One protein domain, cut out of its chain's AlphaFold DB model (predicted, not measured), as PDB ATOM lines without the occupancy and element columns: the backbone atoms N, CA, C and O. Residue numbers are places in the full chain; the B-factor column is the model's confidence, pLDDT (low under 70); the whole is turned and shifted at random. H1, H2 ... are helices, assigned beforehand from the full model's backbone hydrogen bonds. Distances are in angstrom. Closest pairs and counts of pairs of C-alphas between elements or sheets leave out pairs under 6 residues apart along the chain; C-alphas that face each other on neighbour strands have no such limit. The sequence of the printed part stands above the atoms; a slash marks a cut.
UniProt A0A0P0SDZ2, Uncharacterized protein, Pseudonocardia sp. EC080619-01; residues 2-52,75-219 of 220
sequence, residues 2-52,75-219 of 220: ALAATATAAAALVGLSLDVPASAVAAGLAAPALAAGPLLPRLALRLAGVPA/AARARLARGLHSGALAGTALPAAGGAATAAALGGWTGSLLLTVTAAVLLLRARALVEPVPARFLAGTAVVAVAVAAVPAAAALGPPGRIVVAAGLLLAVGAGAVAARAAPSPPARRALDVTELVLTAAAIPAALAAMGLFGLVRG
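What this domain is: This is residues 2 to 52 and 75 to 219 of the 220 residues of an uncharacterized protein of Pseudonocardia sp. EC080619-01 (UniProt A0A0P0SDZ2). A bundle of mostly side-by-side helices has H4 and H5 in its middle, with H2 and H8 on one side of this pair and H6 on the other. H1 packs on H2 and H4 at one edge, H7 packs on H6 at the opposite edge, H3 packs on residues 78 to 92 of H4, and little H9 follows H8. The printed part has 196 residues with nine named helices, H1 to H9 in chain order, and no named strand; its class is all helix. It is compact, with a radius of gyration of the C-alphas of 17.7 A and spans of 56 by 43 by 29 A.

How they stand to each other: H4, residues 75 to 106, is the hub and touches five helices. With residues 93 to 105 alone it touches H5, residues 108 to 128, opposite ways at a shallow tilt of 20 degrees; the closest C-alphas, of Ala 104 and Gly 111, are 3.8 A apart. H6, residues 132 to 155, touches H4 the same way at a shallow tilt of 9 degrees, closest at the C-alphas of Ala 101 and Ala 149, 5.0 A. H2, residues 22 to 35, touches H4 at residues 92 to 106 alone, opposite ways at a shallow tilt of 30 degrees; the C-alphas of Ala 30 and Ala 96 come closest, 3.9 A. H1, residues 2 to 18, touches H4 with residues 2 to 8 alone, closest at the C-alphas of Ala 4 and Gly 91, 4.6 A. H3, residues 37 to 47, touches H4, closest at the C-alphas of Ala 44 and Ala 81, 5.0 A. H8, residues 186 to 210, touches H5, closest at the C-alphas of Thr 110 and Ala 210, 4.7 A, and has a kink of 34 degrees near residue 204. H7, residues 159 to 181, forms a hairpin with H6, closest at the C-alphas of Ala 154 and Arg 162, 5.0 A; it is apart from H4. H9, residues 213 to 217, touches no helix but is near H8. In H1, H5 and H9 every O i to N i+4 pair is within hydrogen-bond range; the figures are 8 of 10 in H2, 5 of 7 in H3, 27 of 28 in H4, 18 of 20 in H6, 18 of 19 in H7 and 19 of 21 in H8.

Where its parts are: H1 begins at C-alpha 2, (114.722, 146.490, 151.805). From first to last C-alpha H4 measures 46.8 A, H8 35.2 A, H6 34.1 A, H7 33.7 A and H5 30.8 A. H9 ends at C-alpha 217, (119.590, 112.823, 162.269).

The domain as a whole: The C-alphas farthest apart are those of Pro 51 and Gly 158, 60.0 A. Residues 53 to 74 are not printed, and C-alphas 52 and 75 are 15.2 A apart across this cut, in the link from H3 to H4. The links printed whole are tight. No printed residue is under pLDDT 70.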
ATOM      1  N   ALA A   2     115.191 146.661 150.420       79.56
ATOM      2  CA  ALA A   2     114.722 146.490 151.805       79.56
ATOM      3  C   ALA A   2     114.383 145.030 152.184       79.56
ATOM      4  O   ALA A   2     114.807 144.565 153.234       79.56
ATOM      5  N   LEU A   3     113.703 144.273 151.307       83.06
ATOM      6  CA  LEU A   3     113.410 142.847 151.541       83.06
ATOM      7  C   LEU A   3     114.682 141.993 151.689       83.06
ATOM      8  O   LEU A   3     114.769 141.162 152.581       83.06
ATOM      9  N   ALA A   4     115.685 142.230 150.840       79.75
ATOM     10  CA  ALA A   4     116.964 141.531 150.933       79.75
ATOM     11  C   ALA A   4     117.686 141.895 152.236       79.75
ATOM     12  O   ALA A   4     118.117 141.013 152.965       79.75
ATOM     13  N   ALA A   5     117.768 143.190 152.560       76.00
ATOM     14  CA  ALA A   5     118.429 143.670 153.771       76.00
ATOM     15  C   ALA A   5     117.771 143.124 155.046       76.00
ATOM     16  O   ALA A   5     118.470 142.660 155.938       76.00
ATOM     17  N   THR A   6     116.438 143.127 155.114       82.75
ATOM     18  CA  THR A   6     115.682 142.593 156.259       82.75
ATOM     19  C   THR A   6     115.855 141.086 156.408       82.75
ATOM     20  O   THR A   6     116.127 140.625 157.512       82.75
ATOM     21  N   ALA A   7     115.775 140.322 155.313       80.38
ATOM     22  CA  ALA A   7     115.991 138.878 155.348       80.38
ATOM     23  C   ALA A   7     117.424 138.520 155.784       80.38
ATOM     24  O   ALA A   7     117.611 137.671 156.654       80.38
ATOM     25  N   THR A   8     118.434 139.207 155.242       78.25
ATOM     26  CA  THR A   8     119.838 138.995 155.620       78.25
ATOM     27  C   THR A   8     120.114 139.419 157.062       78.25
ATOM     28  O   THR A   8     120.807 138.704 157.779       78.25
ATOM     29  N   ALA A   9     119.555 140.544 157.518       78.69
ATOM     30  CA  ALA A   9     119.700 140.997 158.902       78.69
ATOM     31  C   ALA A   9     119.052 140.017 159.890       78.69
ATOM     32  O   ALA A   9     119.661 139.679 160.900       78.69
ATOM     33  N   ALA A  10     117.855 139.508 159.580       82.31
ATOM     34  CA  ALA A  10     117.194 138.491 160.394       82.31
ATOM     35  C   ALA A  10     118.022 137.199 160.465       82.31
ATOM     36  O   ALA A  10     118.224 136.662 161.551       82.31
ATOM     37  N   ALA A  11     118.564 136.733 159.336       77.62
ATOM     38  CA  ALA A  11     119.444 135.567 159.315       77.62
ATOM     39  C   ALA A  11     120.716 135.792 160.151       77.62
ATOM     40  O   ALA A  11     121.090 134.929 160.942       77.62
ATOM     41  N   ALA A  12     121.345 136.965 160.036       74.19
ATOM     42  CA  ALA A  12     122.513 137.322 160.838       74.19
ATOM     43  C   ALA A  12     122.196 137.341 162.344       74.19
ATOM     44  O   ALA A  12     122.964 136.796 163.133       74.19
ATOM     45  N   LEU A  13     121.048 137.900 162.741       82.62
ATOM     46  CA  LEU A  13     120.582 137.888 164.132       82.62
ATOM     47  C   LEU A  13     120.375 136.462 164.658       82.62
ATOM     48  O   LEU A  13     120.784 136.159 165.777       82.62
ATOM     49  N   VAL A  14     119.782 135.573 163.858       82.00
ATOM     50  CA  VAL A  14     119.613 134.153 164.219       82.00
ATOM     51  C   VAL A  14     120.969 133.466 164.391       82.00
ATOM     52  O   VAL A  14     121.180 132.776 165.383       82.00
ATOM     53  N   GLY A  15     121.911 133.693 163.472       77.44
ATOM     54  CA  GLY A  15     123.260 133.129 163.571       77.44
ATOM     55  C   GLY A  15     124.001 133.571 164.831       77.44
ATOM     56  O   GLY A  15     124.561 132.737 165.534       77.44
ATOM     57  N   LEU A  16     123.940 134.867 165.153       81.31
ATOM     58  CA  LEU A  16     124.588 135.433 166.339       81.31
ATOM     59  C   LEU A  16     123.933 134.997 167.658       81.31
ATOM     60  O   LEU A  16     124.619 134.908 168.669       81.31
ATOM     61  N   SER A  17     122.620 134.750 167.670       85.50
ATOM     62  CA  SER A  17     121.888 134.386 168.894       85.50
ATOM     63  C   SER A  17     121.944 132.898 169.230       85.50
ATOM     64  O   SER A  17     121.847 132.546 170.403       85.50
ATOM     65  N   LEU A  18     122.095 132.031 168.227       85.25
ATOM     66  CA  LEU A  18     122.057 130.575 168.397       85.25
ATOM     67  C   LEU A  18     123.428 129.895 168.236       85.25
ATOM     68  O   LEU A  18     123.485 128.670 168.272       85.25
ATOM     69  N   ASP A  19     124.502 130.667 168.029       84.94
ATOM     70  CA  ASP A  19     125.869 130.173 167.770       84.94
ATOM     71  C   ASP A  19     125.928 129.119 166.641       84.94
ATOM     72  O   ASP A  19     126.653 128.125 166.675       84.94
ATOM     73  N   VAL A  20     125.089 129.319 165.619       85.88
ATOM     74  CA  VAL A  20     124.962 128.403 164.479       85.88
ATOM     75  C   VAL A  20     126.044 128.737 163.450       85.88
ATOM     76  O   VAL A  20     126.232 129.913 163.123       85.88
ATOM     77  N   PRO A  21     126.722 127.735 162.851       87.75
ATOM     78  CA  PRO A  21     127.730 127.987 161.830       87.75
ATOM     79  C   PRO A  21     127.162 128.809 160.668       87.75
ATOM     80  O   PRO A  21     126.083 128.524 160.139       87.75
ATOM     81  N   ALA A  22     127.928 129.809 160.224       88.12
ATOM     82  CA  ALA A  22     127.506 130.755 159.190       88.12
ATOM     83  C   ALA A  22     127.068 130.071 157.880       88.12
ATOM     84  O   ALA A  22     126.158 130.554 157.208       88.12
ATOM     85  N   SER A  23     127.669 128.927 157.533       88.88
ATOM     86  CA  SER A  23     127.278 128.113 156.375       88.88
ATOM     87  C   SER A  23     125.847 127.578 156.480       88.88
ATOM     88  O   SER A  23     125.108 127.623 155.495       88.88
ATOM     89  N   ALA A  24     125.428 127.127 157.664       90.56
ATOM     90  CA  ALA A  24     124.086 126.604 157.898       90.56
ATOM     91  C   ALA A  24     123.040 127.727 157.898       90.56
ATOM     92  O   ALA A  24     121.986 127.586 157.278       90.56
ATOM     93  N   VAL A  25     123.347 128.876 158.508       92.62
ATOM     94  CA  VAL A  25     122.479 130.066 158.455       92.62
ATOM     95  C   VAL A  25     122.292 130.537 157.010       92.62
ATOM     96  O   VAL A  25     121.169 130.788 156.569       92.62
ATOM     97  N   ALA A  26     123.385 130.608 156.247       92.56
ATOM     98  CA  ALA A  26     123.363 131.009 154.847       92.56
ATOM     99  C   ALA A  26     122.550 130.037 153.972       92.56
ATOM    100  O   ALA A  26     121.741 130.476 153.151       92.56
ATOM    101  N   ALA A  27     122.699 128.726 154.187       92.94
ATOM    102  CA  ALA A  27     121.896 127.709 153.513       92.94
ATOM    103  C   ALA A  27     120.401 127.824 153.864       92.94
ATOM    104  O   ALA A  27     119.552 127.788 152.969       92.94
ATOM    105  N   GLY A  28     120.086 128.030 155.147       92.44
ATOM    106  CA  GLY A  28     118.721 128.215 155.644       92.44
ATOM    107  C   GLY A  28     118.036 129.478 155.116       92.44
ATOM    108  O   GLY A  28     116.821 129.481 154.943       92.44
ATOM    109  N   LEU A  29     118.796 130.527 154.787       94.31
ATOM    110  CA  LEU A  29     118.278 131.729 154.124       94.31
ATOM    111  C   LEU A  29     117.993 131.494 152.630       94.31
ATOM    112  O   LEU A  29     117.041 132.055 152.079       94.31
ATOM    113  N   ALA A  30     118.810 130.671 151.967       95.19
ATOM    114  CA  ALA A  30     118.800 130.568 150.516       95.19
ATOM    115  C   ALA A  30     117.513 129.937 149.952       95.19
ATOM    116  O   ALA A  30     116.879 130.496 149.051       95.19
ATOM    117  N   ALA A  31     117.105 128.785 150.494       93.62
ATOM    118  CA  ALA A  31     115.958 128.034 149.980       93.62
ATOM    119  C   ALA A  31     114.603 128.753 150.160       93.62
ATOM    120  O   ALA A  31     113.858 128.830 149.179       93.62
ATOM    121  N   PRO A  32     114.265 129.341 151.326       93.19
ATOM    122  CA  PRO A  32     113.027 130.108 151.487       93.19
ATOM    123  C   PRO A  32     112.956 131.315 150.550       93.19
ATOM    124  O   PRO A  32     111.905 131.587 149.966       93.19
ATOM    125  N   ALA A  33     114.079 132.012 150.351       94.81
ATOM    126  CA  ALA A  33     114.151 133.140 149.431       94.81
ATOM    127  C   ALA A  33     113.857 132.712 147.979       94.81
ATOM    128  O   ALA A  33     113.086 133.372 147.280       94.81
ATOM    129  N   LEU A  34     114.390 131.568 147.536       93.56
ATOM    130  CA  LEU A  34     114.069 130.963 146.236       93.56
ATOM    131  C   LEU A  34     112.601 130.550 146.106       93.56
ATOM    132  O   LEU A  34     111.968 130.839 145.078       93.56
ATOM    133  N   ALA A  35     112.083 129.882 147.139       93.69
ATOM    134  CA  ALA A  35     110.738 129.321 147.195       93.69
ATOM    135  C   ALA A  35     109.639 130.394 147.259       93.69
ATOM    136  O   ALA A  35     108.504 130.128 146.874       93.69
ATOM    137  N   ALA A  36     109.966 131.623 147.671       92.38
ATOM    138  CA  ALA A  36     109.035 132.750 147.629       92.38
ATOM    139  C   ALA A  36     108.680 133.189 146.192       92.38
ATOM    140  O   ALA A  36     107.609 133.756 145.969       92.38
ATOM    141  N   GLY A  37     109.547 132.907 145.210       90.12
ATOM    142  CA  GLY A  37     109.426 133.355 143.816       90.12
ATOM    143  C   GLY A  37     108.049 133.141 143.167       90.12
ATOM    144  O   GLY A  37     107.460 134.115 142.691       90.12
ATOM    145  N   PRO A  38     107.493 131.914 143.177       88.94
ATOM    146  CA  PRO A  38     106.179 131.613 142.599       88.94
ATOM    147  C   PRO A  38     105.009 132.403 143.210       88.94
ATOM    148  O   PRO A  38     103.970 132.564 142.570       88.94
ATOM    149  N   LEU A  39     105.156 132.911 144.438       91.44
ATOM    150  CA  LEU A  39     104.114 133.676 145.130       91.44
ATOM    151  C   LEU A  39     104.155 135.173 144.780       91.44
ATOM    152  O   LEU A  39     103.146 135.868 144.921       91.44
ATOM    153  N   LEU A  40     105.293 135.672 144.286       92.44
ATOM    154  CA  LEU A  40     105.526 137.100 144.054       92.44
ATOM    155  C   LEU A  40     104.539 137.761 143.080       92.44
ATOM    156  O   LEU A  40     104.121 138.879 143.381       92.44
ATOM    157  N   PRO A  41     104.124 137.143 141.953       91.06
ATOM    158  CA  PRO A  41     103.156 137.773 141.053       91.06
ATOM    159  C   PRO A  41     101.810 138.027 141.741       91.06
ATOM    160  O   PRO A  41     101.238 139.109 141.623       91.06
ATOM    161  N   ARG A  42     101.326 137.052 142.524       91.50
ATOM    162  CA  ARG A  42     100.056 137.162 143.263       91.50
ATOM    163  C   ARG A  42     100.133 138.243 144.335       91.50
ATOM    164  O   ARG A  42      99.198 139.026 144.480       91.50
ATOM    165  N   LEU A  43     101.249 138.304 145.063       92.81
ATOM    166  CA  LEU A  43     101.483 139.341 146.067       92.81
ATOM    167  C   LEU A  43     101.568 140.729 145.426       92.81
ATOM    168  O   LEU A  43     100.924 141.649 145.912       92.81
ATOM    169  N   ALA A  44     102.282 140.874 144.310       93.94
ATOM    170  CA  ALA A  44     102.410 142.149 143.610       93.94
ATOM    171  C   ALA A  44     101.058 142.676 143.101       93.94
ATOM    172  O   ALA A  44     100.775 143.860 143.258       93.94
ATOM    173  N   LEU A  45     100.205 141.803 142.552       93.00
ATOM    174  CA  LEU A  45      98.849 142.171 142.125       93.00
ATOM    175  C   LEU A  45      97.971 142.610 143.305       93.00
ATOM    176  O   LEU A  45      97.311 143.645 143.224       93.00
ATOM    177  N   ARG A  46      98.005 141.860 144.417       91.19
ATOM    178  CA  ARG A  46      97.252 142.197 145.638       91.19
ATOM    179  C   ARG A  46      97.713 143.519 146.249       91.19
ATOM    180  O   ARG A  46      96.883 144.365 146.555       91.19
ATOM    181  N   LEU A  47      99.024 143.717 146.376       92.56
ATOM    182  CA  LEU A  47      99.614 144.951 146.901       92.56
ATOM    183  C   LEU A  47      99.356 146.153 145.986       92.56
ATOM    184  O   LEU A  47      99.269 147.278 146.465       92.56
ATOM    185  N   ALA A  48      99.195 145.922 144.682       93.19
ATOM    186  CA  ALA A  48      98.817 146.958 143.729       93.19
ATOM    187  C   ALA A  48      97.319 147.295 143.724       93.19
ATOM    188  O   ALA A  48      96.893 148.169 142.963       93.19
ATOM    189  N   GLY A  49      96.513 146.601 144.534       88.75
ATOM    190  CA  GLY A  49      95.064 146.779 144.572       88.75
ATOM    191  C   GLY A  49      94.386 146.409 143.253       88.75
ATOM    192  O   GLY A  49      93.365 147.004 142.904       88.75
ATOM    193  N   VAL A  50      94.967 145.480 142.480       87.25
ATOM    194  CA  VAL A  50      94.310 144.954 141.279       87.25
ATOM    195  C   VAL A  50      93.113 144.118 141.743       87.25
ATOM    196  O   VAL A  50      93.321 143.155 142.487       87.25
ATOM    197  N   PRO A  51      91.874 144.487 141.364       81.62
ATOM    198  CA  PRO A  51      90.687 143.761 141.794       81.62
ATOM    199  C   PRO A  51      90.736 142.316 141.296       81.62
ATOM    200  O   PRO A  51      91.256 142.030 140.214       81.62
ATOM    201  N   ALA A  52      90.225 141.395 142.113       80.75
ATOM    202  CA  ALA A  52      90.100 140.006 141.703       80.75
ATOM    203  C   ALA A  52      89.097 139.904 140.540       80.75
ATOM    204  O   ALA A  52      88.098 140.625 140.557       80.75
ATOM    205  N   ALA A  75      95.579 150.712 134.137       88.12
ATOM    206  CA  ALA A  75      96.931 150.838 133.605       88.12
ATOM    207  C   ALA A  75      97.926 151.287 134.689       88.12
ATOM    208  O   ALA A  75      99.047 150.773 134.753       88.12
ATOM    209  N   ALA A  76      97.515 152.203 135.571       90.62
ATOM    210  CA  ALA A  76      98.316 152.644 136.710       90.62
ATOM    211  C   ALA A  76      98.609 151.496 137.691       90.62
ATOM    212  O   ALA A  76      99.771 151.280 138.049       90.62
ATOM    213  N   ARG A  77      97.593 150.705 138.064       91.00
ATOM    214  CA  ARG A  77      97.767 149.546 138.960       91.00
ATOM    215  C   ARG A  77      98.619 148.447 138.332       91.00
ATOM    216  O   ARG A  77      99.485 147.895 139.006       91.00
ATOM    217  N   ALA A  78      98.463 148.184 137.035       91.12
ATOM    218  CA  ALA A  78      99.309 147.233 136.316       91.12
ATOM    219  C   ALA A  78     100.787 147.670 136.281       91.12
ATOM    220  O   ALA A  78     101.683 146.847 136.483       91.12
ATOM    221  N   ARG A  79     101.065 148.968 136.066       93.12
ATOM    222  CA  ARG A  79     102.435 149.511 136.151       93.12
ATOM    223  C   ARG A  79     103.019 149.339 137.553       93.12
ATOM    224  O   ARG A  79     104.156 148.884 137.672       93.12
ATOM    225  N   LEU A  80     102.243 149.646 138.592       94.12
ATOM    226  CA  LEU A  80     102.679 149.490 139.979       94.12
ATOM    227  C   LEU A  80     102.942 148.016 140.331       94.12
ATOM    228  O   LEU A  80     103.995 147.709 140.885       94.12
ATOM    229  N   ALA A  81     102.069 147.092 139.920       94.38
ATOM    230  CA  ALA A  81     102.269 145.653 140.102       94.38
ATOM    231  C   ALA A  81     103.564 145.151 139.437       94.38
ATOM    232  O   ALA A  81     104.330 144.420 140.064       94.38
ATOM    233  N   ARG A  82     103.865 145.581 138.199       93.06
ATOM    234  CA  ARG A  82     105.137 145.246 137.522       93.06
ATOM    235  C   ARG A  82     106.357 145.786 138.279       93.06
ATOM    236  O   ARG A  82     107.359 145.080 138.428       93.06
ATOM    237  N   GLY A  83     106.266 147.008 138.804       93.81
ATOM    238  CA  GLY A  83     107.309 147.604 139.645       93.81
ATOM    239  C   GLY A  83     107.542 146.809 140.935       93.81
ATOM    240  O   GLY A  83     108.673 146.424 141.230       93.81
ATOM    241  N   LEU A  84     106.470 146.472 141.659       94.62
ATOM    242  CA  LEU A  84     106.543 145.655 142.875       94.62
ATOM    243  C   LEU A  84     107.102 144.257 142.596       94.62
ATOM    244  O   LEU A  84     107.947 143.774 143.348       94.62
ATOM    245  N   HIS A  85     106.679 143.624 141.500       94.44
ATOM    246  CA  HIS A  85     107.159 142.303 141.114       94.44
ATOM    247  C   HIS A  85     108.665 142.302 140.823       94.44
ATOM    248  O   HIS A  85     109.392 141.477 141.375       94.44
ATOM    249  N   SER A  86     109.153 143.255 140.022       93.62
ATOM    250  CA  SER A  86     110.587 143.358 139.712       93.62
ATOM    251  C   SER A  86     111.435 143.647 140.960       93.62
ATOM    252  O   SER A  86     112.470 143.008 141.166       93.62
ATOM    253  N   GLY A  87     110.966 144.529 141.849       92.31
ATOM    254  CA  GLY A  87     111.622 144.802 143.130       92.31
ATOM    255  C   GLY A  87     111.648 143.593 144.073       92.31
ATOM    256  O   GLY A  87     112.669 143.340 144.720       92.31
ATOM    257  N   ALA A  88     110.559 142.824 144.134       93.50
ATOM    258  CA  ALA A  88     110.463 141.617 144.955       93.50
ATOM    259  C   ALA A  88     111.329 140.468 144.410       93.50
ATOM    260  O   ALA A  88     111.966 139.758 145.190       93.50
ATOM    261  N   LEU A  89     111.422 140.325 143.083       94.69
ATOM    262  CA  LEU A  89     112.349 139.389 142.442       94.69
ATOM    263  C   LEU A  89     113.793 139.699 142.837       94.69
ATOM    264  O   LEU A  89     114.508 138.810 143.289       94.69
ATOM    265  N   ALA A  90     114.209 140.964 142.750       93.12
ATOM    266  CA  ALA A  90     115.545 141.358 143.186       93.12
ATOM    267  C   ALA A  90     115.753 141.140 144.696       93.12
ATOM    268  O   ALA A  90     116.809 140.681 145.130       93.12
ATOM    269  N   GLY A  91     114.730 141.446 145.500       92.31
ATOM    270  CA  GLY A  91     114.752 141.289 146.954       92.31
ATOM    271  C   GLY A  91     114.871 139.842 147.438       92.31
ATOM    272  O   GLY A  91     115.408 139.627 148.516       92.31
ATOM    273  N   THR A  92     114.407 138.872 146.650       95.12
ATOM    274  CA  THR A  92     114.497 137.435 146.957       95.12
ATOM    275  C   THR A  92     115.717 136.775 146.311       95.12
ATOM    276  O   THR A  92     116.346 135.915 146.919       95.12
ATOM    277  N   ALA A  93     116.117 137.212 145.115       96.38
ATOM    278  CA  ALA A  93     117.269 136.654 144.411       96.38
ATOM    279  C   ALA A  93     118.601 136.912 145.129       96.38
ATOM    280  O   ALA A  93     119.441 136.020 145.177       96.38
ATOM    281  N   LEU A  94     118.792 138.104 145.707       96.25
ATOM    282  CA  LEU A  94     120.022 138.443 146.432       96.25
ATOM    283  C   LEU A  94     120.284 137.542 147.654       96.25
ATOM    284  O   LEU A  94     121.358 136.945 147.700       96.25
ATOM    285  N   PRO A  95     119.359 137.395 148.626       95.75
ATOM    286  CA  PRO A  95     119.574 136.499 149.762       95.75
ATOM    287  C   PRO A  95     119.650 135.027 149.339       95.75
ATOM    288  O   PRO A  95     120.453 134.290 149.903       95.75
ATOM    289  N   ALA A  96     118.899 134.611 148.309       97.44
ATOM    290  CA  ALA A  96     119.022 133.270 147.738       97.44
ATOM    291  C   ALA A  96     120.443 132.983 147.237       97.44
ATOM    292  O   ALA A  96     121.090 132.025 147.657       97.44
ATOM    293  N   ALA A  97     120.934 133.841 146.347       97.38
ATOM    294  CA  ALA A  97     122.215 133.671 145.685       97.38
ATOM    295  C   ALA A  97     123.396 133.885 146.640       97.38
ATOM    296  O   ALA A  97     124.342 133.102 146.626       97.38
ATOM    297  N   GLY A  98     123.317 134.902 147.503       96.12
ATOM    298  CA  GLY A  98     124.318 135.175 148.531       96.12
ATOM    299  C   GLY A  98     124.408 134.043 149.551       96.12
ATOM    300  O   GLY A  98     125.495 133.526 149.785       96.12
ATOM    301  N   GLY A  99     123.267 133.592 150.084       96.00
ATOM    302  CA  GLY A  99     123.214 132.472 151.022       96.00
ATOM    303  C   GLY A  99     123.787 131.184 150.426       96.00
ATOM    304  O   GLY A  99     124.626 130.530 151.043       96.00
ATOM    305  N   ALA A 100     123.420 130.857 149.184       97.38
ATOM    306  CA  ALA A 100     123.942 129.677 148.504       97.38
ATOM    307  C   ALA A 100     125.444 129.789 148.175       97.38
ATOM    308  O   ALA A 100     126.176 128.813 148.331       97.38
ATOM    309  N   ALA A 101     125.930 130.969 147.773       96.69
ATOM    310  CA  ALA A 101     127.353 131.203 147.522       96.69
ATOM    311  C   ALA A 101     128.187 131.077 148.804       96.69
ATOM    312  O   ALA A 101     129.225 130.415 148.800       96.69
ATOM    313  N   THR A 102     127.714 131.647 149.914       95.50
ATOM    314  CA  THR A 102     128.355 131.504 151.229       95.50
ATOM    315  C   THR A 102     128.337 130.050 151.701       95.50
ATOM    316  O   THR A 102     129.360 129.547 152.163       95.50
ATOM    317  N   ALA A 103     127.216 129.341 151.533       94.81
ATOM    318  CA  ALA A 103     127.130 127.918 151.848       94.81
ATOM    319  C   ALA A 103     128.104 127.081 151.002       94.81
ATOM    320  O   ALA A 103     128.739 126.180 151.534       94.81
ATOM    321  N   ALA A 104     128.280 127.389 149.714       95.12
ATOM    322  CA  ALA A 104     129.254 126.712 148.855       95.12
ATOM    323  C   ALA A 104     130.708 127.013 149.239       95.12
ATOM    324  O   ALA A 104     131.540 126.110 149.220       95.12
ATOM    325  N   ALA A 105     131.010 128.258 149.607       92.62
ATOM    326  CA  ALA A 105     132.354 128.664 150.004       92.62
ATOM    327  C   ALA A 105     132.802 128.034 151.337       92.62
ATOM    328  O   ALA A 105     133.994 127.807 151.528       92.62
ATOM    329  N   LEU A 106     131.862 127.760 152.249       89.25
ATOM    330  CA  LEU A 106     132.156 127.316 153.620       89.25
ATOM    331  C   LEU A 106     131.724 125.871 153.932       89.25
ATOM    332  O   LEU A 106     132.259 125.260 154.849       89.25
ATOM    333  N   GLY A 107     130.731 125.333 153.222       78.31
ATOM    334  CA  GLY A 107     129.997 124.108 153.574       78.31
ATOM    335  C   GLY A 107     130.264 122.901 152.668       78.31
ATOM    336  O   GLY A 107     129.472 121.960 152.658       78.31
ATOM    337  N   GLY A 108     131.344 122.924 151.881       85.88
ATOM    338  CA  GLY A 108     131.751 121.802 151.029       85.88
ATOM    339  C   GLY A 108     130.762 121.476 149.900       85.88
ATOM    340  O   GLY A 108     130.046 122.342 149.394       85.88
ATOM    341  N   TRP A 109     130.724 120.204 149.484       91.06
ATOM    342  CA  TRP A 109     130.010 119.776 148.273       91.06
ATOM    343  C   TRP A 109     128.488 119.980 148.340       91.06
ATOM    344  O   TRP A 109     127.869 120.296 147.326       91.06
ATOM    345  N   THR A 110     127.870 119.846 149.520       93.88
ATOM    346  CA  THR A 110     126.432 120.103 149.719       93.88
ATOM    347  C   THR A 110     126.094 121.578 149.529       93.88
ATOM    348  O   THR A 110     125.058 121.908 148.954       93.88
ATOM    349  N   GLY A 111     126.992 122.474 149.949       94.44
ATOM    350  CA  GLY A 111     126.884 123.900 149.657       94.44
ATOM    351  C   GLY A 111     127.005 124.186 148.160       94.44
ATOM    352  O   GLY A 111     126.200 124.933 147.606       94.44
ATOM    353  N   SER A 112     127.957 123.538 147.476       94.81
ATOM    354  CA  SER A 112     128.091 123.637 146.016       94.81
ATOM    355  C   SER A 112     126.838 123.146 145.287       94.81
ATOM    356  O   SER A 112     126.384 123.814 144.362       94.81
ATOM    357  N   LEU A 113     126.230 122.040 145.735       95.81
ATOM    358  CA  LEU A 113     124.964 121.537 145.194       95.81
ATOM    359  C   LEU A 113     123.842 122.576 145.328       95.81
ATOM    360  O   LEU A 113     123.148 122.860 144.350       95.81
ATOM    361  N   LEU A 114     123.684 123.175 146.513       97.38
ATOM    362  CA  LEU A 114     122.693 124.228 146.747       97.38
ATOM    363  C   LEU A 114     122.922 125.435 145.828       97.38
ATOM    364  O   LEU A 114     121.964 125.965 145.260       97.38
ATOM    365  N   LEU A 115     124.175 125.855 145.641       97.50
ATOM    366  CA  LEU A 115     124.535 126.928 144.717       97.50
ATOM    367  C   LEU A 115     124.196 126.578 143.267       97.50
ATOM    368  O   LEU A 115     123.625 127.415 142.568       97.50
ATOM    369  N   THR A 116     124.483 125.355 142.819       95.88
ATOM    370  CA  THR A 116     124.135 124.903 141.467       95.88
ATOM    371  C   THR A 116     122.625 124.934 141.243       95.88
ATOM    372  O   THR A 116     122.169 125.492 140.244       95.88
ATOM    373  N   VAL A 117     121.842 124.402 142.187       97.50
ATOM    374  CA  VAL A 117     120.371 124.432 142.129       97.50
ATOM    375  C   VAL A 117     119.862 125.876 142.113       97.50
ATOM    376  O   VAL A 117     119.045 126.236 141.266       97.50
ATOM    377  N   THR A 118     120.390 126.727 142.994       98.00
ATOM    378  CA  THR A 118     120.023 128.147 143.095       98.00
ATOM    379  C   THR A 118     120.292 128.898 141.794       98.00
ATOM    380  O   THR A 118     119.400 129.566 141.266       98.00
ATOM    381  N   ALA A 119     121.499 128.764 141.244       96.69
ATOM    382  CA  ALA A 119     121.884 129.406 139.995       96.69
ATOM    383  C   ALA A 119     121.017 128.917 138.825       96.69
ATOM    384  O   ALA A 119     120.538 129.733 138.037       96.69
ATOM    385  N   ALA A 120     120.749 127.607 138.747       95.62
ATOM    386  CA  ALA A 120     119.880 127.036 137.724       95.62
ATOM    387  C   ALA A 120     118.457 127.608 137.801       95.62
ATOM    388  O   ALA A 120     117.931 128.054 136.782       95.62
ATOM    389  N   VAL A 121     117.852 127.680 138.991       96.88
ATOM    390  CA  VAL A 121     116.513 128.272 139.161       96.88
ATOM    391  C   VAL A 121     116.500 129.741 138.745       96.88
ATOM    392  O   VAL A 121     115.616 130.147 137.994       96.88
ATOM    393  N   LEU A 122     117.478 130.544 139.175       96.19
ATOM    394  CA  LEU A 122     117.538 131.965 138.813       96.19
ATOM    395  C   LEU A 122     117.677 132.174 137.298       96.19
ATOM    396  O   LEU A 122     117.028 133.064 136.748       96.19
ATOM    397  N   LEU A 123     118.463 131.339 136.613       94.31
ATOM    398  CA  LEU A 123     118.619 131.381 135.156       94.31
ATOM    399  C   LEU A 123     117.353 130.917 134.418       94.31
ATOM    400  O   LEU A 123     116.932 131.560 133.454       94.31
ATOM    401  N   LEU A 124     116.717 129.833 134.874       93.75
ATOM    402  CA  LEU A 124     115.456 129.353 134.300       93.75
ATOM    403  C   LEU A 124     114.344 130.395 134.470       93.75
ATOM    404  O   LEU A 124     113.602 130.658 133.525       93.75
ATOM    405  N   ARG A 125     114.300 131.053 135.630       94.19
ATOM    406  CA  ARG A 125     113.346 132.121 135.921       94.19
ATOM    407  C   ARG A 125     113.623 133.373 135.095       94.19
ATOM    408  O   ARG A 125     112.693 133.965 134.560       94.19
ATOM    409  N   ALA A 126     114.894 133.748 134.927       93.06
ATOM    410  CA  ALA A 126     115.297 134.849 134.053       93.06
ATOM    411  C   ALA A 126     114.795 134.655 132.614       93.06
ATOM    412  O   ALA A 126     114.304 135.606 132.012       93.06
ATOM    413  N   ARG A 127     114.858 133.422 132.088       91.62
ATOM    414  CA  ARG A 127     114.334 133.058 130.757       91.62
ATOM    415  C   ARG A 127     112.821 133.275 130.640       91.62
ATOM    416  O   ARG A 127     112.332 133.606 129.562       91.62
ATOM    417  N   ALA A 128     112.069 133.023 131.709       90.38
ATOM    418  CA  ALA A 128     110.610 133.101 131.689       90.38
ATOM    419  C   ALA A 128     110.075 134.544 131.734       90.38
ATOM    420  O   ALA A 128     108.914 134.766 131.384       90.38
ATOM    421  N   LEU A 129     110.902 135.512 132.142       91.12
ATOM    422  CA  LEU A 129     110.518 136.918 132.250       91.12
ATOM    423  C   LEU A 129     110.442 137.602 130.883       91.12
ATOM    424  O   LEU A 129     111.316 137.439 130.035       91.12
ATOM    425  N   VAL A 130     109.401 138.416 130.702       88.69
ATOM    426  CA  VAL A 130     109.205 139.218 129.488       88.69
ATOM    427  C   VAL A 130     110.087 140.466 129.531       88.69
ATOM    428  O   VAL A 130     110.675 140.856 128.522       88.69
ATOM    429  N   GLU A 131     110.213 141.096 130.700       89.44
ATOM    430  CA  GLU A 131     110.988 142.317 130.870       89.44
ATOM    431  C   GLU A 131     112.503 142.036 130.959       89.44
ATOM    432  O   GLU A 131     112.958 141.274 131.821       89.44
ATOM    433  N   PRO A 132     113.337 142.719 130.150       89.00
ATOM    434  CA  PRO A 132     114.763 142.413 130.058       89.00
ATOM    435  C   PRO A 132     115.550 142.808 131.311       89.00
ATOM    436  O   PRO A 132     116.559 142.185 131.624       89.00
ATOM    437  N   VAL A 133     115.122 143.847 132.032       92.75
ATOM    438  CA  VAL A 133     115.821 144.343 133.228       92.75
ATOM    439  C   VAL A 133     115.809 143.311 134.368       92.75
ATOM    440  O   VAL A 133     116.895 142.908 134.786       92.75
ATOM    441  N   PRO A 134     114.650 142.826 134.860       92.81
ATOM    442  CA  PRO A 134     114.634 141.802 135.902       92.81
ATOM    443  C   PRO A 134     115.226 140.470 135.417       92.81
ATOM    444  O   PRO A 134     115.916 139.814 136.193       92.81
ATOM    445  N   ALA A 135     115.067 140.109 134.136       92.88
ATOM    446  CA  ALA A 135     115.728 138.935 133.559       92.88
ATOM    447  C   ALA A 135     117.260 139.015 133.681       92.88
ATOM    448  O   ALA A 135     117.898 138.117 134.235       92.88
ATOM    449  N   ARG A 136     117.860 140.126 133.232       92.75
ATOM    450  CA  ARG A 136     119.310 140.368 133.333       92.75
ATOM    451  C   ARG A 136     119.778 140.435 134.781       92.75
ATOM    452  O   ARG A 136     120.865 139.949 135.075       92.75
ATOM    453  N   PHE A 137     118.970 140.997 135.679       95.00
ATOM    454  CA  PHE A 137     119.296 141.043 137.101       95.00
ATOM    455  C   PHE A 137     119.391 139.637 137.706       95.00
ATOM    456  O   PHE A 137     120.381 139.330 138.366       95.00
ATOM    457  N   LEU A 138     118.404 138.766 137.461       95.06
ATOM    458  CA  LEU A 138     118.421 137.386 137.961       95.06
ATOM    459  C   LEU A 138     119.598 136.589 137.387       95.06
ATOM    460  O   LEU A 138     120.323 135.937 138.139       95.06
ATOM    461  N   ALA A 139     119.825 136.688 136.074       93.56
ATOM    462  CA  ALA A 139     120.941 136.016 135.414       93.56
ATOM    463  C   ALA A 139     122.300 136.516 135.928       93.56
ATOM    464  O   ALA A 139     123.162 135.714 136.282       93.56
ATOM    465  N   GLY A 140     122.477 137.835 136.037       93.12
ATOM    466  CA  GLY A 140     123.687 138.444 136.587       93.12
ATOM    467  C   GLY A 140     123.924 138.043 138.043       93.12
ATOM    468  O   GLY A 140     125.041 137.688 138.401       93.12
ATOM    469  N   THR A 141     122.870 138.005 138.860       95.75
ATOM    470  CA  THR A 141     122.941 137.561 140.261       95.75
ATOM    471  C   THR A 141     123.409 136.107 140.366       95.75
ATOM    472  O   THR A 141     124.276 135.805 141.185       95.75
ATOM    473  N   ALA A 142     122.902 135.215 139.508       95.31
ATOM    474  CA  ALA A 142     123.347 133.823 139.452       95.31
ATOM    475  C   ALA A 142     124.832 133.703 139.070       95.31
ATOM    476  O   ALA A 142     125.585 132.994 139.738       95.31
ATOM    477  N   VAL A 143     125.267 134.428 138.032       93.50
ATOM    478  CA  VAL A 143     126.668 134.427 137.572       93.50
ATOM    479  C   VAL A 143     127.605 134.963 138.654       93.50
ATOM    480  O   VAL A 143     128.624 134.339 138.943       93.50
ATOM    481  N   VAL A 144     127.249 136.086 139.284       94.69
ATOM    482  CA  VAL A 144     128.045 136.685 140.363       94.69
ATOM    483  C   VAL A 144     128.156 135.732 141.549       94.69
ATOM    484  O   VAL A 144     129.252 135.552 142.066       94.69
ATOM    485  N   ALA A 145     127.070 135.073 141.957       95.81
ATOM    486  CA  ALA A 145     127.103 134.121 143.068       95.81
ATOM    487  C   ALA A 145     128.044 132.937 142.809       95.81
ATOM    488  O   ALA A 145     128.839 132.578 143.678       95.81
ATOM    489  N   VAL A 146     128.005 132.370 141.597       94.19
ATOM    490  CA  VAL A 146     128.926 131.297 141.193       94.19
ATOM    491  C   VAL A 146     130.372 131.790 141.174       94.19
ATOM    492  O   VAL A 146     131.251 131.121 141.715       94.19
ATOM    493  N   ALA A 147     130.624 132.973 140.610       91.44
ATOM    494  CA  ALA A 147     131.962 133.554 140.568       91.44
ATOM    495  C   ALA A 147     132.520 133.806 141.979       91.44
ATOM    496  O   ALA A 147     133.642 133.400 142.272       91.44
ATOM    497  N   VAL A 148     131.722 134.405 142.870       92.69
ATOM    498  CA  VAL A 148     132.104 134.682 144.264       92.69
ATOM    499  C   VAL A 148     132.453 133.395 145.010       92.69
ATOM    500  O   VAL A 148     133.480 133.349 145.683       92.69
ATOM    501  N   ALA A 149     131.655 132.335 144.861       92.69
ATOM    502  CA  ALA A 149     131.938 131.049 145.500       92.69
ATOM    503  C   ALA A 149     133.166 130.332 144.909       92.69
ATOM    504  O   ALA A 149     133.848 129.589 145.615       92.69
ATOM    505  N   ALA A 150     133.476 130.555 143.628       89.12
ATOM    506  CA  ALA A 150     134.618 129.939 142.959       89.12
ATOM    507  C   ALA A 150     135.970 130.560 143.355       89.12
ATOM    508  O   ALA A 150     136.987 129.872 143.300       89.12
ATOM    509  N   VAL A 151     136.004 131.833 143.774       88.62
ATOM    510  CA  VAL A 151     137.239 132.530 144.186       88.62
ATOM    511  C   VAL A 151     138.005 131.796 145.298       88.62
ATOM    512  O   VAL A 151     139.180 131.497 145.076       88.62
ATOM    513  N   PRO A 152     137.412 131.467 146.465       87.25
ATOM    514  CA  PRO A 152     138.138 130.760 147.523       87.25
ATOM    515  C   PRO A 152     138.593 129.363 147.082       87.25
ATOM    516  O   PRO A 152     139.717 128.963 147.382       87.25
ATOM    517  N   ALA A 153     137.772 128.653 146.298       84.31
ATOM    518  CA  ALA A 153     138.135 127.351 145.744       84.31
ATOM    519  C   ALA A 153     139.345 127.448 144.798       84.31
ATOM    520  O   ALA A 153     140.271 126.652 144.900       84.31
ATOM    521  N   ALA A 154     139.384 128.451 143.917       86.81
ATOM    522  CA  ALA A 154     140.518 128.691 143.026       86.81
ATOM    523  C   ALA A 154     141.768 129.159 143.785       86.81
ATOM    524  O   ALA A 154     142.885 128.773 143.438       86.81
ATOM    525  N   ALA A 155     141.601 129.981 144.825       88.00
ATOM    526  CA  ALA A 155     142.706 130.478 145.639       88.00
ATOM    527  C   ALA A 155     143.464 129.340 146.339       88.00
ATOM    528  O   ALA A 155     144.694 129.405 146.417       88.00
ATOM    529  N   ALA A 156     142.745 128.291 146.756       87.56
ATOM    530  CA  ALA A 156     143.304 127.072 147.342       87.56
ATOM    531  C   ALA A 156     144.067 126.183 146.337       87.56
ATOM    532  O   ALA A 156     144.795 125.280 146.744       87.56
ATOM    533  N   LEU A 157     143.925 126.431 145.031       88.56
ATOM    534  CA  LEU A 157     144.618 125.695 143.976       88.56
ATOM    535  C   LEU A 157     145.895 126.420 143.521       88.56
ATOM    536  O   LEU A 157     145.998 127.651 143.552       88.56
ATOM    537  N   GLY A 158     146.858 125.644 143.013       89.81
ATOM    538  CA  GLY A 158     148.028 126.177 142.312       89.81
ATOM    539  C   GLY A 158     147.672 126.853 140.972       89.81
ATOM    540  O   GLY A 158     146.537 126.730 140.496       89.81
ATOM    541  N   PRO A 159     148.638 127.527 140.313       89.25
ATOM    542  CA  PRO A 159     148.425 128.231 139.043       89.25
ATOM    543  C   PRO A 159     147.644 127.452 137.963       89.25
ATOM    544  O   PRO A 159     146.700 128.028 137.417       89.25
ATOM    545  N   PRO A 160     147.926 126.161 137.674       88.69
ATOM    546  CA  PRO A 160     147.158 125.426 136.666       88.69
ATOM    547  C   PRO A 160     145.690 125.222 137.070       88.69
ATOM    548  O   PRO A 160     144.800 125.360 136.236       88.69
ATOM    549  N   GLY A 161     145.407 124.973 138.352       85.56
ATOM    550  CA  GLY A 161     144.033 124.813 138.841       85.56
ATOM    551  C   GLY A 161     143.221 126.106 138.741       85.56
ATOM    552  O   GLY A 161     142.052 126.070 138.361       85.56
ATOM    553  N   ARG A 162     143.851 127.264 138.973       90.25
ATOM    554  CA  ARG A 162     143.214 128.579 138.775       90.25
ATOM    555  C   ARG A 162     142.809 128.809 137.319       90.25
ATOM    556  O   ARG A 162     141.709 129.295 137.071       90.25
ATOM    557  N   ILE A 163     143.668 128.426 136.371       89.19
ATOM    558  CA  ILE A 163     143.374 128.516 134.932       89.19
ATOM    559  C   ILE A 163     142.191 127.611 134.571       89.19
ATOM    560  O   ILE A 163     141.295 128.053 133.857       89.19
ATOM    561  N   VAL A 164     142.147 126.385 135.098       88.50
ATOM    562  CA  VAL A 164     141.029 125.454 134.864       88.50
ATOM    563  C   VAL A 164     139.709 126.024 135.385       88.50
ATOM    564  O   VAL A 164     138.712 125.999 134.663       88.50
ATOM    565  N   VAL A 165     139.688 126.590 136.597       87.25
ATOM    566  CA  VAL A 165     138.479 127.225 137.150       87.25
ATOM    567  C   VAL A 165     138.053 128.426 136.305       87.25
ATOM    568  O   VAL A 165     136.880 128.537 135.950       87.25
ATOM    569  N   ALA A 166     138.992 129.299 135.929       87.19
ATOM    570  CA  ALA A 166     138.701 130.457 135.085       87.19
ATOM    571  C   ALA A 166     138.144 130.043 133.711       87.19
ATOM    572  O   ALA A 166     137.136 130.590 133.261       87.19
ATOM    573  N   ALA A 167     138.749 129.039 133.071       87.69
ATOM    574  CA  ALA A 167     138.275 128.486 131.807       87.69
ATOM    575  C   ALA A 167     136.875 127.870 131.950       87.69
ATOM    576  O   ALA A 167     136.006 128.134 131.121       87.69
ATOM    577  N   GLY A 168     136.619 127.115 133.023       86.94
ATOM    578  CA  GLY A 168     135.303 126.544 133.314       86.94
ATOM    579  C   GLY A 168     134.217 127.610 133.488       86.94
ATOM    580  O   GLY A 168     133.135 127.482 132.914       86.94
ATOM    581  N   LEU A 169     134.514 128.696 134.208       86.75
ATOM    582  CA  LEU A 169     133.597 129.830 134.361       86.75
ATOM    583  C   LEU A 169     133.318 130.524 133.021       86.75
ATOM    584  O   LEU A 169     132.160 130.804 132.710       86.75
ATOM    585  N   LEU A 170     134.348 130.760 132.204       88.25
ATOM    586  CA  LEU A 170     134.188 131.350 130.870       88.25
ATOM    587  C   LEU A 170     133.338 130.465 129.951       88.25
ATOM    588  O   LEU A 170     132.446 130.972 129.267       88.25
ATOM    589  N   LEU A 171     133.563 129.150 129.970       87.88
ATOM    590  CA  LEU A 171     132.761 128.186 129.215       87.88
ATOM    591  C   LEU A 171     131.302 128.180 129.680       87.88
ATOM    592  O   LEU A 171     130.402 128.188 128.841       87.88
ATOM    593  N   ALA A 172     131.049 128.232 130.990       83.62
ATOM    594  CA  ALA A 172     129.696 128.293 131.537       83.62
ATOM    595  C   ALA A 172     128.959 129.576 131.112       83.62
ATOM    596  O   ALA A 172     127.800 129.514 130.693       83.62
ATOM    597  N   VAL A 173     129.635 130.730 131.152       83.25
ATOM    598  CA  VAL A 173     129.077 132.008 130.672       83.25
ATOM    599  C   VAL A 173     128.799 131.951 129.168       83.25
ATOM    600  O   VAL A 173     127.720 132.351 128.727       83.25
ATOM    601  N   GLY A 174     129.733 131.412 128.379       83.00
ATOM    602  CA  GLY A 174     129.569 131.232 126.937       83.00
ATOM    603  C   GLY A 174     128.382 130.331 126.590       83.00
ATOM    604  O   GLY A 174     127.526 130.717 125.789       83.00
ATOM    605  N   ALA A 175     128.275 129.171 127.243       80.56
ATOM    606  CA  ALA A 175     127.158 128.243 127.079       80.56
ATOM    607  C   ALA A 175     125.821 128.885 127.483       80.56
ATOM    608  O   ALA A 175     124.838 128.771 126.751       80.56
ATOM    609  N   GLY A 176     125.793 129.630 128.593       79.62
ATOM    610  CA  GLY A 176     124.618 130.387 129.025       79.62
ATOM    611  C   GLY A 176     124.184 131.445 128.006       79.62
ATOM    612  O   GLY A 176     122.999 131.556 127.698       79.62
ATOM    613  N   ALA A 177     125.134 132.176 127.417       80.19
ATOM    614  CA  ALA A 177     124.848 133.168 126.380       80.19
ATOM    615  C   ALA A 177     124.300 132.535 125.090       80.19
ATOM    616  O   ALA A 177     123.434 133.119 124.437       80.19
ATOM    617  N   VAL A 178     124.782 131.344 124.719       82.81
ATOM    618  CA  VAL A 178     124.236 130.569 123.593       82.81
ATOM    619  C   VAL A 178     122.821 130.087 123.910       82.81
ATOM    620  O   VAL A 178     121.914 130.308 123.110       82.81
ATOM    621  N   ALA A 179     122.610 129.506 125.092       78.75
ATOM    622  CA  ALA A 179     121.302 129.026 125.530       78.75
ATOM    623  C   ALA A 179     120.258 130.154 125.597       78.75
ATOM    624  O   ALA A 179     119.109 129.947 125.215       78.75
ATOM    625  N   ALA A 180     120.654 131.364 126.006       76.00
ATOM    626  CA  ALA A 180     119.773 132.533 126.046       76.00
ATOM    627  C   ALA A 180     119.298 133.005 124.658       76.00
ATOM    628  O   ALA A 180     118.275 133.679 124.566       76.00
ATOM    629  N   ARG A 181     120.022 132.662 123.581       79.88
ATOM    630  CA  ARG A 181     119.627 132.960 122.192       79.88
ATOM    631  C   ARG A 181     118.747 131.875 121.571       79.88
ATOM    632  O   ARG A 181     118.202 132.092 120.492       79.88
ATOM    633  N   ALA A 182     118.624 130.714 122.211       82.25
ATOM    634  CA  ALA A 182     117.815 129.624 121.691       82.25
ATOM    635  C   ALA A 182     116.318 129.945 121.826       82.25
ATOM    636  O   ALA A 182     115.861 130.402 122.873       82.25
ATOM    637  N   ALA A 183     115.547 129.657 120.777       85.50
ATOM    638  CA  ALA A 183     114.088 129.702 120.799       85.50
ATOM    639  C   ALA A 183     113.551 128.277 121.037       85.50
ATOM    640  O   ALA A 183     113.460 127.497 120.087       85.50
ATOM    641  N   PRO A 184     113.252 127.881 122.289       87.25
ATOM    642  CA  PRO A 184     112.784 126.531 122.574       87.25
ATOM    643  C   PRO A 184     111.414 126.280 121.936       87.25
ATOM    644  O   PRO A 184     110.541 127.149 121.947       87.25
ATOM    645  N   SER A 185     111.202 125.063 121.433       92.31
ATOM    646  CA  SER A 185     109.884 124.608 120.983       92.31
ATOM    647  C   SER A 185     108.873 124.605 122.147       92.31
ATOM    648  O   SER A 185     109.280 124.529 123.312       92.31
ATOM    649  N   PRO A 186     107.551 124.641 121.885       92.81
ATOM    650  CA  PRO A 186     106.534 124.598 122.940       92.81
ATOM    651  C   PRO A 186     106.712 123.474 123.988       92.81
ATOM    652  O   PRO A 186     106.672 123.785 125.182       92.81
ATOM    653  N   PRO A 187     106.980 122.200 123.618       95.12
ATOM    654  CA  PRO A 187     107.217 121.152 124.614       95.12
ATOM    655  C   PRO A 187     108.518 121.366 125.399       95.12
ATOM    656  O   PRO A 187     108.543 121.135 126.606       95.12
ATOM    657  N   ALA A 188     109.580 121.869 124.759       92.38
ATOM    658  CA  ALA A 188     110.834 122.176 125.444       92.38
ATOM    659  C   ALA A 188     110.658 123.312 126.462       92.38
ATOM    660  O   ALA A 188     111.153 123.222 127.584       92.38
ATOM    661  N   ARG A 189     109.891 124.354 126.116       91.38
ATOM    662  CA  ARG A 189     109.545 125.437 127.045       91.38
ATOM    663  C   ARG A 189     108.807 124.891 128.264       91.38
ATOM    664  O   ARG A 189     109.184 125.203 129.389       91.38
ATOM    665  N   ARG A 190     107.824 124.014 128.041       94.50
ATOM    666  CA  ARG A 190     107.078 123.382 129.131       94.50
ATOM    667  C   ARG A 190     107.970 122.521 130.024       94.50
ATOM    668  O   ARG A 190     107.837 122.593 131.242       94.50
ATOM    669  N   ALA A 191     108.879 121.743 129.441       95.38
ATOM    670  CA  ALA A 191     109.839 120.949 130.201       95.38
ATOM    671  C   ALA A 191     110.723 121.837 131.088       95.38
ATOM    672  O   ALA A 191     110.891 121.543 132.267       95.38
ATOM    673  N   LEU A 192     111.220 122.960 130.565       94.44
ATOM    674  CA  LEU A 192     112.029 123.904 131.339       94.44
ATOM    675  C   LEU A 192     111.255 124.554 132.496       94.44
ATOM    676  O   LEU A 192     111.844 124.793 133.549       94.44
ATOM    677  N   ASP A 193     109.964 124.834 132.319       94.50
ATOM    678  CA  ASP A 193     109.111 125.375 133.387       94.50
ATOM    679  C   ASP A 193     108.891 124.335 134.504       94.50
ATOM    680  O   ASP A 193     108.955 124.660 135.690       94.50
ATOM    681  N   VAL A 194     108.694 123.060 134.141       96.88
ATOM    682  CA  VAL A 194     108.613 121.953 135.113       96.88
ATOM    683  C   VAL A 194     109.947 121.770 135.837       96.88
ATOM    684  O   VAL A 194     109.962 121.641 137.059       96.88
ATOM    685  N   THR A 195     111.068 121.817 135.115       96.81
ATOM    686  CA  THR A 195     112.409 121.735 135.703       96.81
ATOM    687  C   THR A 195     112.660 122.864 136.699       96.81
ATOM    688  O   THR A 195     113.191 122.605 137.776       96.81
ATOM    689  N   GLU A 196     112.247 124.102 136.399       96.12
ATOM    690  CA  GLU A 196     112.358 125.213 137.354       96.12
ATOM    691  C   GLU A 196     111.594 124.911 138.649       96.12
ATOM    692  O   GLU A 196     112.129 125.113 139.742       96.12
ATOM    693  N   LEU A 197     110.363 124.403 138.540       95.75
ATOM    694  CA  LEU A 197     109.533 124.077 139.699       95.75
ATOM    695  C   LEU A 197     110.153 122.955 140.541       95.75
ATOM    696  O   LEU A 197     110.244 123.084 141.762       95.75
ATOM    697  N   VAL A 198     110.621 121.886 139.891       97.88
ATOM    698  CA  VAL A 198     111.280 120.752 140.557       97.88
ATOM    699  C   VAL A 198     112.558 121.205 141.257       97.88
ATOM    700  O   VAL A 198     112.757 120.868 142.421       97.88
ATOM    701  N   LEU A 199     113.398 122.010 140.603       97.44
ATOM    702  CA  LEU A 199     114.619 122.541 141.216       97.44
ATOM    703  C   LEU A 199     114.317 123.511 142.361       97.44
ATOM    704  O   LEU A 199     115.002 123.484 143.379       97.44
ATOM    705  N   THR A 200     113.269 124.328 142.237       96.94
ATOM    706  CA  THR A 200     112.823 125.211 143.323       96.94
ATOM    707  C   THR A 200     112.387 124.393 144.541       96.94
ATOM    708  O   THR A 200     112.753 124.734 145.663       96.94
ATOM    709  N   ALA A 201     111.664 123.289 144.337       96.81
ATOM    710  CA  ALA A 201     111.305 122.371 145.418       96.81
ATOM    711  C   ALA A 201     112.539 121.648 145.990       96.81
ATOM    712  O   ALA A 201     112.687 121.557 147.207       96.81
ATOM    713  N   ALA A 202     113.458 121.197 145.129       97.06
ATOM    714  CA  ALA A 202     114.697 120.515 145.511       97.06
ATOM    715  C   ALA A 202     115.708 121.425 146.234       97.06
ATOM    716  O   ALA A 202     116.585 120.927 146.940       97.06
ATOM    717  N   ALA A 203     115.572 122.750 146.125       96.75
ATOM    718  CA  ALA A 203     116.384 123.692 146.890       96.75
ATOM    719  C   ALA A 203     116.207 123.502 148.407       96.75
ATOM    720  O   ALA A 203     117.164 123.692 149.153       96.75
ATOM    721  N   ILE A 204     115.021 123.074 148.861       96.19
ATOM    722  CA  ILE A 204     114.738 122.815 150.279       96.19
ATOM    723  C   ILE A 204     115.607 121.665 150.819       96.19
ATOM    724  O   ILE A 204     116.404 121.919 151.723       96.19
ATOM    725  N   PRO A 205     115.541 120.424 150.291       96.06
ATOM    726  CA  PRO A 205     116.412 119.352 150.767       96.06
ATOM    727  C   PRO A 205     117.897 119.648 150.525       96.06
ATOM    728  O   PRO A 205     118.717 119.284 151.364       96.06
ATOM    729  N   ALA A 206     118.268 120.355 149.451       95.81
ATOM    730  CA  ALA A 206     119.656 120.782 149.248       95.81
ATOM    731  C   ALA A 206     120.144 121.732 150.360       95.81
ATOM    732  O   ALA A 206     121.265 121.586 150.844       95.81
ATOM    733  N   ALA A 207     119.297 122.662 150.814       96.12
ATOM    734  CA  ALA A 207     119.610 123.537 151.939       96.12
ATOM    735  C   ALA A 207     119.725 122.760 153.251       96.12
ATOM    736  O   ALA A 207     120.707 122.935 153.965       96.12
ATOM    737  N   LEU A 208     118.797 121.841 153.534       95.12
ATOM    738  CA  LEU A 208     118.871 120.982 154.725       95.12
ATOM    739  C   LEU A 208     120.145 120.120 154.738       95.12
ATOM    740  O   LEU A 208     120.760 119.937 155.790       95.12
ATOM    741  N   ALA A 209     120.579 119.635 153.571       94.12
ATOM    742  CA  ALA A 209     121.853 118.939 153.423       94.12
ATOM    743  C   ALA A 209     123.048 119.864 153.686       94.12
ATOM    744  O   ALA A 209     123.945 119.489 154.436       94.12
ATOM    745  N   ALA A 210     123.046 121.077 153.126       94.44
ATOM    746  CA  ALA A 210     124.096 122.073 153.350       94.44
ATOM    747  C   ALA A 210     124.155 122.573 154.806       94.44
ATOM    748  O   ALA A 210     125.224 122.948 155.280       94.44
ATOM    749  N   MET A 211     123.036 122.519 155.530       93.81
ATOM    750  CA  MET A 211     122.965 122.755 156.975       93.81
ATOM    751  C   MET A 211     123.496 121.580 157.811       93.81
ATOM    752  O   MET A 211     123.601 121.704 159.027       93.81
ATOM    753  N   GLY A 212     123.801 120.432 157.197       90.25
ATOM    754  CA  GLY A 212     124.255 119.231 157.900       90.25
ATOM    755  C   GLY A 212     123.147 118.470 158.637       90.25
ATOM    756  O   GLY A 212     123.445 117.541 159.387       90.25
ATOM    757  N   LEU A 213     121.869 118.800 158.411       88.31
ATOM    758  CA  LEU A 213     120.759 118.278 159.215       88.31
ATOM    759  C   LEU A 213     120.535 116.770 159.015       88.31
ATOM    760  O   LEU A 213     120.271 116.049 159.973       88.31
ATOM    761  N   PHE A 214     120.728 116.255 157.797       87.31
ATOM    762  CA  PHE A 214     120.708 114.803 157.557       87.31
ATOM    763  C   PHE A 214     121.835 114.079 158.297       87.31
ATOM    764  O   PHE A 214     121.661 112.948 158.740       87.31
ATOM    765  N   GLY A 215     122.985 114.745 158.431       84.56
ATOM    766  CA  GLY A 215     124.133 114.248 159.174       84.56
ATOM    767  C   GLY A 215     123.874 114.162 160.675       84.56
ATOM    768  O   GLY A 215     124.331 113.214 161.305       84.56
ATOM    769  N   LEU A 216     123.113 115.118 161.206       86.12
ATOM    770  CA  LEU A 216     122.663 115.135 162.592       86.12
ATOM    771  C   LEU A 216     121.691 113.982 162.867       86.12
ATOM    772  O   LEU A 216     121.929 113.196 163.772       86.12
ATOM    773  N   VAL A 217     120.641 113.836 162.050       88.19
ATOM    774  CA  VAL A 217     119.590 112.823 162.269       88.19
ATOM    775  C   VAL A 217     120.133 111.395 162.210       88.19
ATOM    776  O   VAL A 217     119.726 110.566 163.008       88.19
ATOM    777  N   ARG A 218     121.065 111.098 161.297       84.81
ATOM    778  CA  ARG A 218     121.678 109.758 161.193       84.81
ATOM    779  C   ARG A 218     122.642 109.416 162.340       84.81
ATOM    780  O   ARG A 218     123.104 108.283 162.401       84.81
ATOM    781  N   GLY A 219     123.063 110.415 163.116       79.75
ATOM    782  CA  GLY A 219     124.010 110.264 164.222       79.75
ATOM    783  C   GLY A 219     123.347 110.196 165.598       79.75
ATOM    784  O   GLY A 219     124.061 110.009 166.581       79.75
TER     785      GLY A 219